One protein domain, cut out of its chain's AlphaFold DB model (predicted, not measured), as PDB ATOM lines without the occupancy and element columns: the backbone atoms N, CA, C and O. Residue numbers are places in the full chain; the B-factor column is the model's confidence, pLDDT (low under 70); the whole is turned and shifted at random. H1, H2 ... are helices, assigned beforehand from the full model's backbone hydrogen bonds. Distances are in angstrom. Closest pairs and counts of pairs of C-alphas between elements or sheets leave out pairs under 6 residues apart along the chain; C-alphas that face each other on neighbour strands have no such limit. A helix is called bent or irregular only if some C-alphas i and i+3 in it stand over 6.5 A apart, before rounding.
ATOM      1  N   TRP A 320     182.867 237.923 146.604       79.94
ATOM      2  CA  TRP A 320     182.567 236.526 146.293       79.94
ATOM      3  C   TRP A 320     183.808 235.619 146.380       79.94
ATOM      4  O   TRP A 320     183.686 234.467 146.780       79.94
ATOM      5  N   VAL A 321     185.007 236.141 146.083       81.62
ATOM      6  CA  VAL A 321     186.271 235.381 146.126       81.62
ATOM      7  C   VAL A 321     186.595 234.896 147.539       81.62
ATOM      8  O   VAL A 321     186.949 233.731 147.713       81.62
ATOM      9  N   LEU A 322     186.438 235.755 148.557       81.75
ATOM     10  CA  LEU A 322     186.673 235.355 149.945       81.75
ATOM     11  C   LEU A 322     185.669 234.276 150.366       81.75
ATOM     12  O   LEU A 322     186.065 233.281 150.962       81.75
ATOM     13  N   ASN A 323     184.395 234.428 149.998       84.00
ATOM     14  CA  ASN A 323     183.359 233.443 150.318       84.00
ATOM     15  C   ASN A 323     183.630 232.084 149.656       84.00
ATOM     16  O   ASN A 323     183.477 231.053 150.307       84.00
ATOM     17  N   VAL A 324     184.087 232.070 148.399       85.38
ATOM     18  CA  VAL A 324     184.496 230.837 147.707       85.38
ATOM     19  C   VAL A 324     185.690 230.195 148.409       85.38
ATOM     20  O   VAL A 324     185.675 228.993 148.659       85.38
ATOM     21  N   LEU A 325     186.704 230.978 148.780       84.38
ATOM     22  CA  LEU A 325     187.878 230.458 149.479       84.38
ATOM     23  C   LEU A 325     187.510 229.866 150.847       84.38
ATOM     24  O   LEU A 325     187.964 228.774 151.181       84.38
ATOM     25  N   LEU A 326     186.637 230.531 151.608       85.69
ATOM     26  CA  LEU A 326     186.125 230.013 152.878       85.69
ATOM     27  C   LEU A 326     185.321 228.725 152.687       85.69
ATOM     28  O   LEU A 326     185.532 227.769 153.428       85.69
ATOM     29  N   ALA A 327     184.466 228.658 151.664       85.94
ATOM     30  CA  ALA A 327     183.720 227.447 151.338       85.94
ATOM     31  C   ALA A 327     184.648 226.276 150.971       85.94
ATOM     32  O   ALA A 327     184.411 225.150 151.402       85.94
ATOM     33  N   VAL A 328     185.738 226.529 150.234       87.25
ATOM     34  CA  VAL A 328     186.749 225.510 149.903       87.25
ATOM     35  C   VAL A 328     187.487 225.029 151.153       87.25
ATOM     36  O   VAL A 328     187.658 223.823 151.332       87.25
ATOM     37  N   VAL A 329     187.896 225.941 152.040       87.00
ATOM     38  CA  VAL A 329     188.552 225.580 153.309       87.00
ATOM     39  C   VAL A 329     187.611 224.752 154.181       87.00
ATOM     40  O   VAL A 329     188.008 223.708 154.693       87.00
ATOM     41  N   MET A 330     186.349 225.160 154.297       88.62
ATOM     42  CA  MET A 330     185.332 224.391 155.004       88.62
ATOM     43  C   MET A 330     185.117 223.008 154.388       88.62
ATOM     44  O   MET A 330     185.097 222.015 155.111       88.62
ATOM     45  N   ALA A 331     185.000 222.917 153.062       89.12
ATOM     46  CA  ALA A 331     184.882 221.636 152.380       89.12
ATOM     47  C   ALA A 331     186.082 220.737 152.701       89.12
ATOM     48  O   ALA A 331     185.891 219.575 153.041       89.12
ATOM     49  N   ALA A 332     187.307 221.271 152.706       86.75
ATOM     50  CA  ALA A 332     188.496 220.517 153.096       86.75
ATOM     51  C   ALA A 332     188.444 220.031 154.561       86.75
ATOM     52  O   ALA A 332     188.782 218.874 154.823       86.75
ATOM     53  N   ILE A 333     187.974 220.876 155.493       88.38
ATOM     54  CA  ILE A 333     187.788 220.527 156.916       88.38
ATOM     55  C   ILE A 333     186.789 219.373 157.083       88.38
ATOM     56  O   ILE A 333     186.984 218.528 157.946       88.38
ATOM     57  N   TRP A 334     185.743 219.290 156.258       90.69
ATOM     58  CA  TRP A 334     184.742 218.216 156.350       90.69
ATOM     59  C   TRP A 334     185.088 216.970 155.527       90.69
ATOM     60  O   TRP A 334     184.799 215.847 155.949       90.69
ATOM     61  N   CYS A 335     185.740 217.131 154.375       88.31
ATOM     62  CA  CYS A 335     186.131 216.021 153.511       88.31
ATOM     63  C   CYS A 335     187.159 215.105 154.178       88.31
ATOM     64  O   CYS A 335     187.104 213.893 153.983       88.31
ATOM     65  N   PHE A 336     188.088 215.651 154.965       84.12
ATOM     66  CA  PHE A 336     189.132 214.847 155.600       84.12
ATOM     67  C   PHE A 336     188.589 213.878 156.673       84.12
ATOM     68  O   PHE A 336     188.842 212.677 156.549       84.12
ATOM     69  N   PRO A 337     187.781 214.305 157.664       85.19
ATOM     70  CA  PRO A 337     187.116 213.400 158.597       85.19
ATOM     71  C   PRO A 337     186.183 212.422 157.896       85.19
ATOM     72  O   PRO A 337     186.197 211.242 158.228       85.19
ATOM     73  N   ALA A 338     185.410 212.877 156.904       85.44
ATOM     74  CA  ALA A 338     184.523 211.997 156.145       85.44
ATOM     75  C   ALA A 338     185.311 210.886 155.434       85.44
ATOM     76  O   ALA A 338     184.932 209.718 155.504       85.44
ATOM     77  N   PHE A 339     186.444 211.229 154.814       84.56
ATOM     78  CA  PHE A 339     187.350 210.263 154.201       84.56
ATOM     79  C   PHE A 339     187.919 209.275 155.226       84.56
ATOM     80  O   PHE A 339     187.905 208.070 154.975       84.56
ATOM     81  N   LEU A 340     188.388 209.754 156.385       81.44
ATOM     82  CA  LEU A 340     188.917 208.888 157.442       81.44
ATOM     83  C   LEU A 340     187.846 207.946 157.997       81.44
ATOM     84  O   LEU A 340     188.088 206.747 158.087       81.44
ATOM     85  N   ILE A 341     186.654 208.458 158.304       81.31
ATOM     86  CA  ILE A 341     185.526 207.659 158.793       81.31
ATOM     87  C   ILE A 341     185.140 206.610 157.748       81.31
ATOM     88  O   ILE A 341     184.993 205.438 158.084       81.31
ATOM     89  N   PHE A 342     185.042 206.990 156.473       82.56
ATOM     90  CA  PHE A 342     184.719 206.057 155.396       82.56
ATOM     91  C   PHE A 342     185.765 204.942 155.266       82.56
ATOM     92  O   PHE A 342     185.417 203.762 155.229       82.56
ATOM     93  N   ARG A 343     187.056 205.293 155.262       76.56
ATOM     94  CA  ARG A 343     188.160 204.320 155.225       76.56
ATOM     95  C   ARG A 343     188.168 203.400 156.439       76.56
ATOM     96  O   ARG A 343     188.411 202.205 156.303       76.56
ATOM     97  N   LEU A 344     187.880 203.948 157.611       73.38
ATOM     98  CA  LEU A 344     187.794 203.208 158.859       73.38
ATOM     99  C   LEU A 344     186.661 202.182 158.817       73.38
ATOM    100  O   LEU A 344     186.898 201.009 159.089       73.38
ATOM    101  N   VAL A 345     185.470 202.596 158.383       74.75
ATOM    102  CA  VAL A 345     184.304 201.723 158.183       74.75
ATOM    103  C   VAL A 345     184.613 200.606 157.182       74.75
ATOM    104  O   VAL A 345     184.298 199.449 157.447       74.75
ATOM    105  N   GLN A 346     185.294 200.916 156.072       72.69
ATOM    106  CA  GLN A 346     185.742 199.905 155.104       72.69
ATOM    107  C   GLN A 346     186.766 198.924 155.682       72.69
ATOM    108  O   GLN A 346     186.785 197.765 155.280       72.69
ATOM    109  N   SER A 347     187.626 199.385 156.592       66.25
ATOM    110  CA  SER A 347     188.645 198.539 157.211       66.25
ATOM    111  C   SER A 347     188.086 197.620 158.296       66.25
ATOM    112  O   SER A 347     188.716 196.616 158.601       66.25
ATOM    113  N   LEU A 348     186.918 197.922 158.878       68.44
ATOM    114  CA  LEU A 348     186.339 197.068 159.913       68.44
ATOM    115  C   LEU A 348     186.128 195.642 159.375       68.44
ATOM    116  O   LEU A 348     185.667 195.486 158.243       68.44
ATOM    117  N   PRO A 349     186.402 194.599 160.182       64.88
ATOM    118  CA  PRO A 349     186.235 193.201 159.792       64.88
ATOM    119  C   PRO A 349     184.748 192.809 159.803       64.88
ATOM    120  O   PRO A 349     184.319 191.889 160.493       64.88
ATOM    121  N   ILE A 350     183.924 193.553 159.073       66.00
ATOM    122  CA  ILE A 350     182.487 193.360 158.937       66.00
ATOM    123  C   ILE A 350     182.227 193.104 157.460       66.00
ATOM    124  O   ILE A 350     182.559 193.916 156.598       66.00
ATOM    125  N   ASP A 351     181.623 191.961 157.161       68.06
ATOM    126  CA  ASP A 351     181.047 191.737 155.850       68.06
ATOM    127  C   ASP A 351     179.770 192.573 155.739       68.06
ATOM    128  O   ASP A 351     178.709 192.183 156.228       68.06
ATOM    129  N   TRP A 352     179.891 193.760 155.147       66.88
ATOM    130  CA  TRP A 352     178.788 194.710 155.004       66.88
ATOM    131  C   TRP A 352     177.638 194.171 154.144       66.88
ATOM    132  O   TRP A 352     176.505 194.602 154.336       66.88
ATOM    133  N   MET A 353     177.894 193.212 153.242       69.06
ATOM    134  CA  MET A 353     176.835 192.593 152.433       69.06
ATOM    135  C   MET A 353     176.042 191.550 153.224       69.06
ATOM    136  O   MET A 353     174.834 191.433 153.043       69.06
ATOM    137  N   ALA A 354     176.703 190.813 154.118       66.69
ATOM    138  CA  ALA A 354     176.061 189.790 154.944       66.69
ATOM    139  C   ALA A 354     175.676 190.273 156.359       66.69
ATOM    140  O   ALA A 354     175.079 189.503 157.110       66.69
ATOM    141  N   MET A 355     176.049 191.504 156.740       62.84
ATOM    142  CA  MET A 355     176.010 192.044 158.111       62.84
ATOM    143  C   MET A 355     176.595 191.083 159.164       62.84
ATOM    144  O   MET A 355     176.047 190.919 160.255       62.84
ATOM    145  N   ARG A 356     177.706 190.409 158.847       61.00
ATOM    146  CA  ARG A 356     178.361 189.450 159.757       61.00
ATOM    147  C   ARG A 356     179.812 189.851 160.025       61.00
ATOM    148  O   ARG A 356     180.503 190.234 159.083       61.00
ATOM    149  N   PRO A 357     180.307 189.750 161.271       58.06
ATOM    150  CA  PRO A 357     181.727 189.938 161.542       58.06
ATOM    151  C   PRO A 357     182.539 188.826 160.858       58.06
ATOM    152  O   PRO A 357     182.152 187.658 160.909       58.06
ATOM    153  N   ARG A 358     183.660 189.183 160.224       57.34
ATOM    154  CA  ARG A 358     184.696 188.245 159.775       57.34
ATOM    155  C   ARG A 358     185.690 188.079 160.928       57.34
ATOM    156  O   ARG A 358     186.486 188.988 161.135       57.34
ATOM    157  N   PRO A 359     185.641 186.989 161.708       52.38
ATOM    158  CA  PRO A 359     186.562 186.827 162.827       52.38
ATOM    159  C   PRO A 359     188.001 186.726 162.307       52.38
ATOM    160  O   PRO A 359     188.308 185.874 161.475       52.38
ATOM    161  N   GLU A 360     188.892 187.592 162.794       53.97
ATOM    162  CA  GLU A 360     190.336 187.395 162.631       53.97
ATOM    163  C   GLU A 360     190.790 186.257 163.584       53.97
ATOM    164  O   GLU A 360     190.253 186.124 164.685       53.97
ATOM    165  N   LEU A 361     191.779 185.431 163.200       46.38
ATOM    166  CA  LEU A 361     192.162 184.184 163.911       46.38
ATOM    167  C   LEU A 361     192.435 184.331 165.427       46.38
ATOM    168  O   LEU A 361     192.268 183.377 166.181       46.38
ATOM    169  N   TRP A 362     192.825 185.516 165.893       44.97
ATOM    170  CA  TRP A 362     193.082 185.845 167.304       44.97
ATOM    171  C   TRP A 362     191.839 186.244 168.134       44.97
ATOM    172  O   TRP A 362     191.946 186.420 169.346       44.97
ATOM    173  N   GLU A 363     190.650 186.376 167.535       48.16
ATOM    174  CA  GLU A 363     189.413 186.799 168.224       48.16
ATOM    175  C   GLU A 363     188.608 185.638 168.842       48.16
ATOM    176  O   GLU A 363     187.559 185.862 169.448       48.16
ATOM    177  N   TYR A 364     189.114 184.403 168.763       49.22
ATOM    178  CA  TYR A 364     188.408 183.194 169.205       49.22
ATOM    179  C   TYR A 364     188.116 183.114 170.714       49.22
ATOM    180  O   TYR A 364     187.276 182.314 171.120       49.22
ATOM    181  N   HIS A 365     188.760 183.926 171.558       46.84
ATOM    182  CA  HIS A 365     188.555 183.868 173.012       46.84
ATOM    183  C   HIS A 365     187.502 184.855 173.555       46.84
ATOM    184  O   HIS A 365     186.925 184.576 174.602       46.84
ATOM    185  N   ALA A 366     187.191 185.967 172.863       44.53
ATOM    186  CA  ALA A 366     186.147 186.927 173.283       44.53
ATOM    187  C   ALA A 366     185.708 187.899 172.148       44.53
ATOM    188  O   ALA A 366     185.967 189.105 172.215       44.53
ATOM    189  N   PRO A 367     185.015 187.423 171.096       52.31
ATOM    190  CA  PRO A 367     184.803 188.192 169.861       52.31
ATOM    191  C   PRO A 367     183.859 189.401 170.015       52.31
ATOM    192  O   PRO A 367     184.077 190.450 169.413       52.31
ATOM    193  N   ARG A 368     182.815 189.303 170.852       50.66
ATOM    194  CA  ARG A 368     181.793 190.366 170.981       50.66
ATOM    195  C   ARG A 368     182.253 191.569 171.807       50.66
ATOM    196  O   ARG A 368     181.942 192.698 171.439       50.66
ATOM    197  N   MET A 369     183.009 191.344 172.884       50.41
ATOM    198  CA  MET A 369     183.511 192.421 173.755       50.41
ATOM    199  C   MET A 369     184.584 193.258 173.049       50.41
ATOM    200  O   MET A 369     184.574 194.482 173.143       50.41
ATOM    201  N   ASN A 370     185.450 192.607 172.266       66.56
ATOM    202  CA  ASN A 370     186.467 193.293 171.473       66.56
ATOM    203  C   ASN A 370     185.854 194.074 170.304       66.56
ATOM    204  O   ASN A 370     186.253 195.214 170.072       66.56
ATOM    205  N   LEU A 371     184.850 193.526 169.608       68.44
ATOM    206  CA  LEU A 371     184.153 194.253 168.544       68.44
ATOM    207  C   LEU A 371     183.397 195.473 169.087       68.44
ATOM    208  O   LEU A 371     183.529 196.559 168.528       68.44
ATOM    209  N   ALA A 372     182.654 195.321 170.190       72.06
ATOM    210  CA  ALA A 372     181.939 196.428 170.823       72.06
ATOM    211  C   ALA A 372     182.902 197.542 171.257       72.06
ATOM    212  O   ALA A 372     182.694 198.693 170.891       72.06
ATOM    213  N   ALA A 373     184.006 197.204 171.935       73.94
ATOM    214  CA  ALA A 373     185.019 198.182 172.331       73.94
ATOM    215  C   ALA A 373     185.638 198.913 171.125       73.94
ATOM    216  O   ALA A 373     185.814 200.131 171.169       73.94
ATOM    217  N   ARG A 374     185.919 198.200 170.023       71.81
ATOM    218  CA  ARG A 374     186.430 198.804 168.779       71.81
ATOM    219  C   ARG A 374     185.412 199.754 168.150       71.81
ATOM    220  O   ARG A 374     185.777 200.867 167.788       71.81
ATOM    221  N   VAL A 375     184.147 199.344 168.044       77.12
ATOM    222  CA  VAL A 375     183.070 200.180 167.490       77.12
ATOM    223  C   VAL A 375     182.836 201.410 168.365       77.12
ATOM    224  O   VAL A 375     182.785 202.518 167.840       77.12
ATOM    225  N   THR A 376     182.771 201.258 169.690       81.88
ATOM    226  CA  THR A 376     182.637 202.385 170.625       81.88
ATOM    227  C   THR A 376     183.806 203.359 170.497       81.88
ATOM    228  O   THR A 376     183.584 204.566 170.449       81.88
ATOM    229  N   TRP A 377     185.038 202.860 170.370       80.56
ATOM    230  CA  TRP A 377     186.214 203.701 170.152       80.56
ATOM    231  C   TRP A 377     186.157 204.455 168.815       80.56
ATOM    232  O   TRP A 377     186.428 205.651 168.766       80.56
ATOM    233  N   VAL A 378     185.738 203.787 167.736       79.00
ATOM    234  CA  VAL A 378     185.541 204.410 166.417       79.00
ATOM    235  C   VAL A 378     184.482 205.511 166.472       79.00
ATOM    236  O   VAL A 378     184.713 206.606 165.959       79.00
ATOM    237  N   VAL A 379     183.341 205.246 167.114       85.31
ATOM    238  CA  VAL A 379     182.261 206.228 167.291       85.31
ATOM    239  C   VAL A 379     182.746 207.417 168.117       85.31
ATOM    240  O   VAL A 379     182.485 208.558 167.742       85.31
ATOM    241  N   PHE A 380     183.506 207.172 169.188       88.06
ATOM    242  CA  PHE A 380     184.125 208.226 169.987       88.06
ATOM    243  C   PHE A 380     185.044 209.110 169.130       88.06
ATOM    244  O   PHE A 380     184.822 210.319 169.053       88.06
ATOM    245  N   LEU A 381     185.994 208.520 168.394       84.94
ATOM    246  CA  LEU A 381     186.891 209.267 167.505       84.94
ATOM    247  C   LEU A 381     186.124 210.070 166.446       84.94
ATOM    248  O   LEU A 381     186.435 211.238 166.209       84.94
ATOM    249  N   ALA A 382     185.103 209.469 165.824       86.88
ATOM    250  CA  ALA A 382     184.276 210.135 164.822       86.88
ATOM    251  C   ALA A 382     183.518 211.323 165.428       86.88
ATOM    252  O   ALA A 382     183.501 212.403 164.841       86.88
ATOM    253  N   SER A 383     182.947 211.155 166.625       90.38
ATOM    254  CA  SER A 383     182.230 212.222 167.327       90.38
ATOM    255  C   SER A 383     183.139 213.411 167.657       90.38
ATOM    256  O   SER A 383     182.759 214.556 167.411       90.38
ATOM    257  N   CYS A 384     184.372 213.155 168.110       90.38
ATOM    258  CA  CYS A 384     185.346 214.206 168.381       90.38
ATOM    259  C   CYS A 384     185.772 214.945 167.106       90.38
ATOM    260  O   CYS A 384     185.873 216.171 167.121       90.38
ATOM    261  N   LEU A 385     185.989 214.226 165.999       90.25
ATOM    262  CA  LEU A 385     186.328 214.838 164.711       90.25
ATOM    263  C   LEU A 385     185.182 215.684 164.150       90.25
ATOM    264  O   LEU A 385     185.430 216.780 163.651       90.25
ATOM    265  N   ILE A 386     183.935 215.214 164.258       91.56
ATOM    266  CA  ILE A 386     182.748 215.972 163.839       91.56
ATOM    267  C   ILE A 386     182.618 217.248 164.674       91.56
ATOM    268  O   ILE A 386     182.463 218.331 164.111       91.56
ATOM    269  N   TRP A 387     182.745 217.141 166.000       93.94
ATOM    270  CA  TRP A 387     182.709 218.302 166.890       93.94
ATOM    271  C   TRP A 387     183.809 219.313 166.552       93.94
ATOM    272  O   TRP A 387     183.535 220.504 166.406       93.94
ATOM    273  N   ALA A 388     185.043 218.844 166.354       92.75
ATOM    274  CA  ALA A 388     186.163 219.709 166.015       92.75
ATOM    275  C   ALA A 388     185.969 220.400 164.653       92.75
ATOM    276  O   ALA A 388     186.195 221.602 164.523       92.75
ATOM    277  N   SER A 389     185.473 219.668 163.651       93.12
ATOM    278  CA  SER A 389     185.162 220.208 162.317       93.12
ATOM    279  C   SER A 389     184.079 221.280 162.377       93.12
ATOM    280  O   SER A 389     184.188 222.321 161.725       93.12
ATOM    281  N   TRP A 390     183.054 221.046 163.197       93.06
ATOM    282  CA  TRP A 390     181.979 221.998 163.438       93.06
ATOM    283  C   TRP A 390     182.494 223.282 164.097       93.06
ATOM    284  O   TRP A 390     182.230 224.371 163.590       93.06
ATOM    285  N   MET A 391     183.284 223.165 165.167       91.44
ATOM    286  CA  MET A 391     183.873 224.315 165.865       91.44
ATOM    287  C   MET A 391     184.779 225.152 164.952       91.44
ATOM    288  O   MET A 391     184.698 226.376 164.977       91.44
ATOM    289  N   LEU A 392     185.591 224.519 164.097       90.25
ATOM    290  CA  LEU A 392     186.451 225.233 163.142       90.25
ATOM    291  C   LEU A 392     185.655 225.905 162.007       90.25
ATOM    292  O   LEU A 392     186.054 226.960 161.517       90.25
ATOM    293  N   SER A 393     184.530 225.317 161.591       90.12
ATOM    294  CA  SER A 393     183.705 225.820 160.479       90.12
ATOM    295  C   SER A 393     182.700 226.898 160.897       90.12
ATOM    296  O   SER A 393     182.363 227.771 160.098       90.12
ATOM    297  N   SER A 394     182.211 226.854 162.139       90.00
ATOM    298  CA  SER A 394     181.207 227.782 162.677       90.00
ATOM    299  C   SER A 394     181.544 229.274 162.478       90.00
ATOM    300  O   SER A 394     180.696 229.984 161.927       90.00
ATOM    301  N   PRO A 395     182.753 229.775 162.814       87.06
ATOM    302  CA  PRO A 395     183.092 231.186 162.606       87.06
ATOM    303  C   PRO A 395     183.154 231.569 161.120       87.06
ATOM    304  O   PRO A 395     182.792 232.686 160.746       87.06
ATOM    305  N   MET A 396     183.567 230.640 160.250       87.06
ATOM    306  CA  MET A 396     183.596 230.861 158.801       87.06
ATOM    307  C   MET A 396     182.175 230.977 158.239       87.06
ATOM    308  O   MET A 396     181.899 231.884 157.456       87.06
ATOM    309  N   MET A 397     181.254 230.119 158.694       87.06
ATOM    310  CA  MET A 397     179.837 230.197 158.326       87.06
ATOM    311  C   MET A 397     179.179 231.486 158.799       87.06
ATOM    312  O   MET A 397     178.460 232.112 158.024       87.06
ATOM    313  N   ALA A 398     179.447 231.915 160.035       86.12
ATOM    314  CA  ALA A 398     178.926 233.177 160.549       86.12
ATOM    315  C   ALA A 398     179.355 234.355 159.658       86.12
ATOM    316  O   ALA A 398     178.529 235.198 159.305       86.12
ATOM    317  N   LYS A 399     180.618 234.357 159.205       84.44
ATOM    318  CA  LYS A 399     181.130 235.357 158.264       84.44
ATOM    319  C   LYS A 399     180.461 235.286 156.886       84.44
ATOM    320  O   LYS A 399     180.069 236.328 156.371       84.44
ATOM    321  N   ILE A 400     180.293 234.094 156.304       85.19
ATOM    322  CA  ILE A 400     179.602 233.911 155.010       85.19
ATOM    323  C   ILE A 400     178.153 234.416 155.087       85.19
ATOM    324  O   ILE A 400     177.667 235.058 154.157       85.19
ATOM    325  N   CYS A 401     177.476 234.173 156.209       85.69
ATOM    326  CA  CYS A 401     176.106 234.614 156.459       85.69
ATOM    327  C   CYS A 401     175.990 236.096 156.869       85.69
ATOM    328  O   CYS A 401     174.898 236.522 157.243       85.69
ATOM    329  N   ASN A 402     177.078 236.879 156.832       81.25
ATOM    330  CA  ASN A 402     177.135 238.270 157.305       81.25
ATOM    331  C   ASN A 402     176.608 238.463 158.743       81.25
ATOM    332  O   ASN A 402     176.073 239.518 159.085       81.25
ATOM    333  N   GLN A 403     176.750 237.451 159.601       80.69
ATOM    334  CA  GLN A 403     176.384 237.552 161.009       80.69
ATOM    335  C   GLN A 403     177.509 238.224 161.798       80.69
ATOM    336  O   GLN A 403     178.692 237.951 161.587       80.69
ATOM    337  N   PHE A 404     177.139 239.099 162.736       71.81
ATOM    338  CA  PHE A 404     178.107 239.721 163.631       71.81
ATOM    339  C   PHE A 404     178.674 238.661 164.581       71.81
ATOM    340  O   PHE A 404     177.961 238.141 165.438       71.81
ATOM    341  N   TYR A 405     179.952 238.329 164.411       73.00
ATOM    342  CA  TYR A 405     180.634 237.304 165.192       73.00
ATOM    343  C   TYR A 405     181.778 237.935 165.989       73.00
ATOM    344  O   TYR A 405     182.732 238.469 165.420       73.00
ATOM    345  N   ILE A 406     181.676 237.891 167.319       71.88
ATOM    346  CA  ILE A 406     182.682 238.458 168.223       71.88
ATOM    347  C   ILE A 406     183.699 237.371 168.560       71.88
ATOM    348  O   ILE A 406     183.398 236.431 169.293       71.88
ATOM    349  N   PHE A 407     184.926 237.520 168.062       73.81
ATOM    350  CA  PHE A 407     186.023 236.624 168.420       73.81
ATOM    351  C   PHE A 407     186.603 237.007 169.789       73.81
ATOM    352  O   PHE A 407     187.431 237.911 169.897       73.81
ATOM    353  N   GLY A 408     186.117 236.347 170.842       72.62
ATOM    354  CA  GLY A 408     186.597 236.511 172.218       72.62
ATOM    355  C   GLY A 408     187.583 235.421 172.660       72.62
ATOM    356  O   GLY A 408     187.908 234.506 171.906       72.62
ATOM    357  N   SER A 409     188.013 235.473 173.926       71.94
ATOM    358  CA  SER A 409     188.934 234.482 174.513       71.94
ATOM    359  C   SER A 409     188.366 233.056 174.508       71.94
ATOM    360  O   SER A 409     189.091 232.101 174.249       71.94
ATOM    361  N   ARG A 410     187.054 232.911 174.745       78.19
ATOM    362  CA  ARG A 410     186.356 231.616 174.737       78.19
ATOM    363  C   ARG A 410     186.340 230.978 173.347       78.19
ATOM    364  O   ARG A 410     186.621 229.792 173.225       78.19
ATOM    365  N   GLU A 411     186.052 231.759 172.309       79.88
ATOM    366  CA  GLU A 411     186.034 231.265 170.925       79.88
ATOM    367  C   GLU A 411     187.440 230.908 170.439       79.88
ATOM    368  O   GLU A 411     187.628 229.890 169.772       79.88
ATOM    369  N   ALA A 412     188.451 231.688 170.840       77.94
ATOM    370  CA  ALA A 412     189.849 231.353 170.593       77.94
ATOM    371  C   ALA A 412     190.235 230.019 171.257       77.94
ATOM    372  O   ALA A 412     190.871 229.179 170.617       77.94
ATOM    373  N   TYR A 413     189.780 229.781 172.492       80.62
ATOM    374  CA  TYR A 413     189.974 228.512 173.192       80.62
ATOM    375  C   TYR A 413     189.305 227.332 172.503       80.62
ATOM    376  O   TYR A 413     189.971 226.337 172.217       80.62
ATOM    377  N   LEU A 414     188.018 227.447 172.180       85.88
ATOM    378  CA  LEU A 414     187.292 226.389 171.481       85.88
ATOM    379  C   LEU A 414     187.923 226.089 170.117       85.88
ATOM    380  O   LEU A 414     188.067 224.924 169.757       85.88
ATOM    381  N   SER A 415     188.389 227.117 169.407       87.06
ATOM    382  CA  SER A 415     189.103 226.988 168.133       87.06
ATOM    383  C   SER A 415     190.448 226.269 168.270       87.06
ATOM    384  O   SER A 415     190.789 225.424 167.435       87.06
ATOM    385  N   ALA A 416     191.223 226.575 169.314       85.56
ATOM    386  CA  ALA A 416     192.492 225.902 169.578       85.56
ATOM    387  C   ALA A 416     192.293 224.451 170.013       85.56
ATOM    388  O   ALA A 416     192.956 223.560 169.486       85.56
ATOM    389  N   LEU A 417     191.339 224.198 170.912       88.06
ATOM    390  CA  LEU A 417     190.979 222.849 171.335       88.06
ATOM    391  C   LEU A 417     190.480 222.023 170.146       88.06
ATOM    392  O   LEU A 417     190.933 220.899 169.949       88.06
ATOM    393  N   ALA A 418     189.613 222.592 169.309       90.31
ATOM    394  CA  ALA A 418     189.159 221.948 168.086       90.31
ATOM    395  C   ALA A 418     190.332 221.623 167.150       90.31
ATOM    396  O   ALA A 418     190.409 220.501 166.665       90.31
ATOM    397  N   GLY A 419     191.286 222.539 166.959       89.06
ATOM    398  CA  GLY A 419     192.504 222.273 166.183       89.06
ATOM    399  C   GLY A 419     193.330 221.103 166.733       89.06
ATOM    400  O   GLY A 419     193.708 220.207 165.975       89.06
ATOM    401  N   ILE A 420     193.548 221.070 168.055       89.75
ATOM    402  CA  ILE A 420     194.269 219.987 168.746       89.75
ATOM    403  C   ILE A 420     193.556 218.647 168.530       89.75
ATOM    404  O   ILE A 420     194.185 217.683 168.094       89.75
ATOM    405  N   LEU A 421     192.250 218.581 168.811       90.44
ATOM    406  CA  LEU A 421     191.472 217.343 168.719       90.44
ATOM    407  C   LEU A 421     191.327 216.871 167.270       90.44
ATOM    408  O   LEU A 421     191.481 215.680 167.003       90.44
ATOM    409  N   TYR A 422     191.091 217.791 166.331       90.56
ATOM    410  CA  TYR A 422     190.991 217.486 164.904       90.56
ATOM    411  C   TYR A 422     192.246 216.771 164.404       90.56
ATOM    412  O   TYR A 422     192.165 215.730 163.751       90.56
ATOM    413  N   PHE A 423     193.421 217.297 164.756       86.00
ATOM    414  CA  PHE A 423     194.674 216.695 164.330       86.00
ATOM    415  C   PHE A 423     194.989 215.410 165.100       86.00
ATOM    416  O   PHE A 423     195.257 214.380 164.483       86.00
ATOM    417  N   ALA A 424     194.917 215.438 166.435       85.62
ATOM    418  CA  ALA A 424     195.291 214.300 167.269       85.62
ATOM    419  C   ALA A 424     194.441 213.058 166.958       85.62
ATOM    420  O   ALA A 424     194.983 211.967 166.757       85.62
ATOM    421  N   PHE A 425     193.119 213.223 166.848       85.31
ATOM    422  CA  PHE A 425     192.220 212.122 166.506       85.31
ATOM    423  C   PHE A 425     192.265 211.754 165.023       85.31
ATOM    424  O   PHE A 425     192.108 210.579 164.694       85.31
ATOM    425  N   GLY A 426     192.553 212.708 164.132       83.81
ATOM    426  CA  GLY A 426     192.781 212.423 162.715       83.81
ATOM    427  C   GLY A 426     193.980 211.494 162.512       83.81
ATOM    428  O   GLY A 426     193.883 210.488 161.807       83.81
ATOM    429  N   VAL A 427     195.090 211.767 163.207       79.94
ATOM    430  CA  VAL A 427     196.278 210.900 163.219       79.94
ATOM    431  C   VAL A 427     195.975 209.546 163.860       79.94
ATOM    432  O   VAL A 427     196.379 208.516 163.317       79.94
ATOM    433  N   GLN A 428     195.232 209.515 164.973       77.56
ATOM    434  CA  GLN A 428     194.835 208.252 165.605       77.56
ATOM    435  C   GLN A 428     193.992 207.372 164.675       77.56
ATOM    436  O   GLN A 428     194.292 206.186 164.536       77.56
ATOM    437  N   MET A 429     192.991 207.944 163.996       76.06
ATOM    438  CA  MET A 429     192.198 207.220 162.999       76.06
ATOM    439  C   MET A 429     193.071 206.691 161.863       76.06
ATOM    440  O   MET A 429     192.936 205.528 161.488       76.06
ATOM    441  N   PHE A 430     193.993 207.504 161.343       74.62
ATOM    442  CA  PHE A 430     194.882 207.098 160.256       74.62
ATOM    443  C   PHE A 430     195.745 205.881 160.623       74.62
ATOM    444  O   PHE A 430     195.769 204.895 159.888       74.62
ATOM    445  N   VAL A 431     196.403 205.906 161.787       70.62
ATOM    446  CA  VAL A 431     197.221 204.775 162.270       70.62
ATOM    447  C   VAL A 431     196.376 203.514 162.436       70.62
ATOM    448  O   VAL A 431     196.829 202.408 162.134       70.62
ATOM    449  N   TRP A 432     195.138 203.667 162.902       69.25
ATOM    450  CA  TRP A 432     194.231 202.545 163.097       69.25
ATOM    451  C   TRP A 432     193.785 201.928 161.766       69.25
ATOM    452  O   TRP A 432     193.833 200.708 161.626       69.25
ATOM    453  N   ILE A 433     193.458 202.752 160.765       66.12
ATOM    454  CA  ILE A 433     193.152 202.301 159.398       66.12
ATOM    455  C   ILE A 433     194.319 201.490 158.827       66.12
ATOM    456  O   ILE A 433     194.100 200.396 158.302       66.12
ATOM    457  N   VAL A 434     195.556 201.989 158.950       63.59
ATOM    458  CA  VAL A 434     196.755 201.280 158.466       63.59
ATOM    459  C   VAL A 434     196.910 199.933 159.174       63.59
ATOM    460  O   VAL A 434     197.123 198.923 158.507       63.59
ATOM    461  N   ARG A 435     196.736 199.883 160.502       63.56
ATOM    462  CA  ARG A 435     196.819 198.629 161.268       63.56
ATOM    463  C   ARG A 435     195.810 197.597 160.767       63.56
ATOM    464  O   ARG A 435     196.207 196.483 160.445       63.56
ATOM    465  N   VAL A 436     194.531 197.965 160.706       58.34
ATOM    466  CA  VAL A 436     193.456 197.022 160.365       58.34
ATOM    467  C   VAL A 436     193.531 196.596 158.895       58.34
ATOM    468  O   VAL A 436     193.345 195.426 158.576       58.34
ATOM    469  N   SER A 437     193.893 197.512 157.990       52.50
ATOM    470  CA  SER A 437     194.073 197.174 156.570       52.50
ATOM    471  C   SER A 437     195.203 196.165 156.358       52.50
ATOM    472  O   SER A 437     195.100 195.297 155.497       52.50
ATOM    473  N   VAL A 438     196.281 196.253 157.143       47.47
ATOM    474  CA  VAL A 438     197.412 195.322 157.039       47.47
ATOM    475  C   VAL A 438     197.091 193.969 157.681       47.47
ATOM    476  O   VAL A 438     197.409 192.938 157.088       47.47
ATOM    477  N   THR A 439     196.426 193.934 158.842       43.25
ATOM    478  CA  THR A 439     196.038 192.658 159.478       43.25
ATOM    479  C   THR A 439     195.009 191.893 158.649       43.25
ATOM    480  O   THR A 439     195.114 190.674 158.537       43.25
ATOM    481  N   GLY A 440     194.101 192.599 157.966       35.09
ATOM    482  CA  GLY A 440     193.143 192.000 157.035       35.09
ATOM    483  C   GLY A 440     193.772 191.399 155.768       35.09
ATOM    484  O   GLY A 440     193.238 190.437 155.221       35.09
ATOM    485  N   ILE A 441     194.924 191.910 155.315       35.97
ATOM    486  CA  ILE A 441     195.665 191.374 154.153       35.97
ATOM    487  C   ILE A 441     196.586 190.204 154.562       35.97
ATOM    488  O   ILE A 441     196.845 189.309 153.758       35.97
ATOM    489  N   GLY A 442     197.005 190.136 155.831       29.41
ATOM    490  CA  GLY A 442     197.777 189.014 156.387       29.41
ATOM    491  C   GLY A 442     197.040 187.665 156.414       29.41
ATOM    492  O   GLY A 442     197.674 186.621 156.565       29.41
TER     493      GLY A 442
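This is residues 320 to 442 of the 451 residues of the protein "PDF1B protein" of Symbiodinium sp. KB8 (UniProt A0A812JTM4). Three long helices make an elongated up-and-down bundle: H1 and H2 lie side by side, running opposite ways, and H3 crosses this pair slantwise, packing on H2 with its residues 414 to 429 and on H1 with its residues 426 to 440. A long loop joins H1 to H2 at one end of the bundle, and its residues 351 to 356 stick out. The printed part has 123 residues, with three named helices in the order H1, H2, H3 and no named strand; the class is all helix. The whole is loose, with a radius of gyration of the C-alphas of 18.4 A, and spans 57 by 29 by 22 A, only just a rod.

H1 is residues 320 to 347, 40.0 A from first to last C-alpha, and begins with C-alpha 320 at (182.567, 236.526, 146.293). H2 is residues 367 to 400, 48.4 A long, with C-alpha 367 at (184.803, 188.192, 169.861). It has a kink of 34 degrees near residue 394 and is only just irregular: C-alphas 392 and 395 are 6.9 A apart. H3 is residues 409 to 442, 49.7 A long, and ends with C-alpha 442 at (197.777, 189.014, 156.387).

H1, H2 and H3 form a bundle, up and down, each helix running against the one before it. H1 and H2 are a helical hairpin and touch at a shallow tilt of 1 degree, opposite ways; their closest C-alphas, of Met 330 and Ser 393, are 5.9 A apart. H2 and H3 are also a helical hairpin, at a steep tilt of 38 degrees, opposite ways. H2 touches H3 with residues 378 to 392 alone, and the closest C-alphas, of Ala 388 and Ala 418, are 4.3 A apart. H1 touches H3 with residues 337 to 347 alone, closest at the C-alphas of Leu 344 and Ile 433, 5.5 A apart. These two run the same way at a tilt of 37 degrees, only just steep. In H3 every O i to N i+4 pair is within hydrogen-bond range; in H1 23 of 24 are, and in H2 28 of 30.

The two C-alphas farthest apart, of Trp 320 and His 365, are 59.4 A apart. The printed part has no cut. The link from H1 to H2, 19 residues, is long; in it residues 350 to 351 pair with residues 356 to 357, antiparallel, and residues 351 to 356 stand free. The link from H2 to H3, 8 residues, is short. The mean pLDDT of the printed part is 75.5, and residues 347 to 371 and 432 to 442 are under 70.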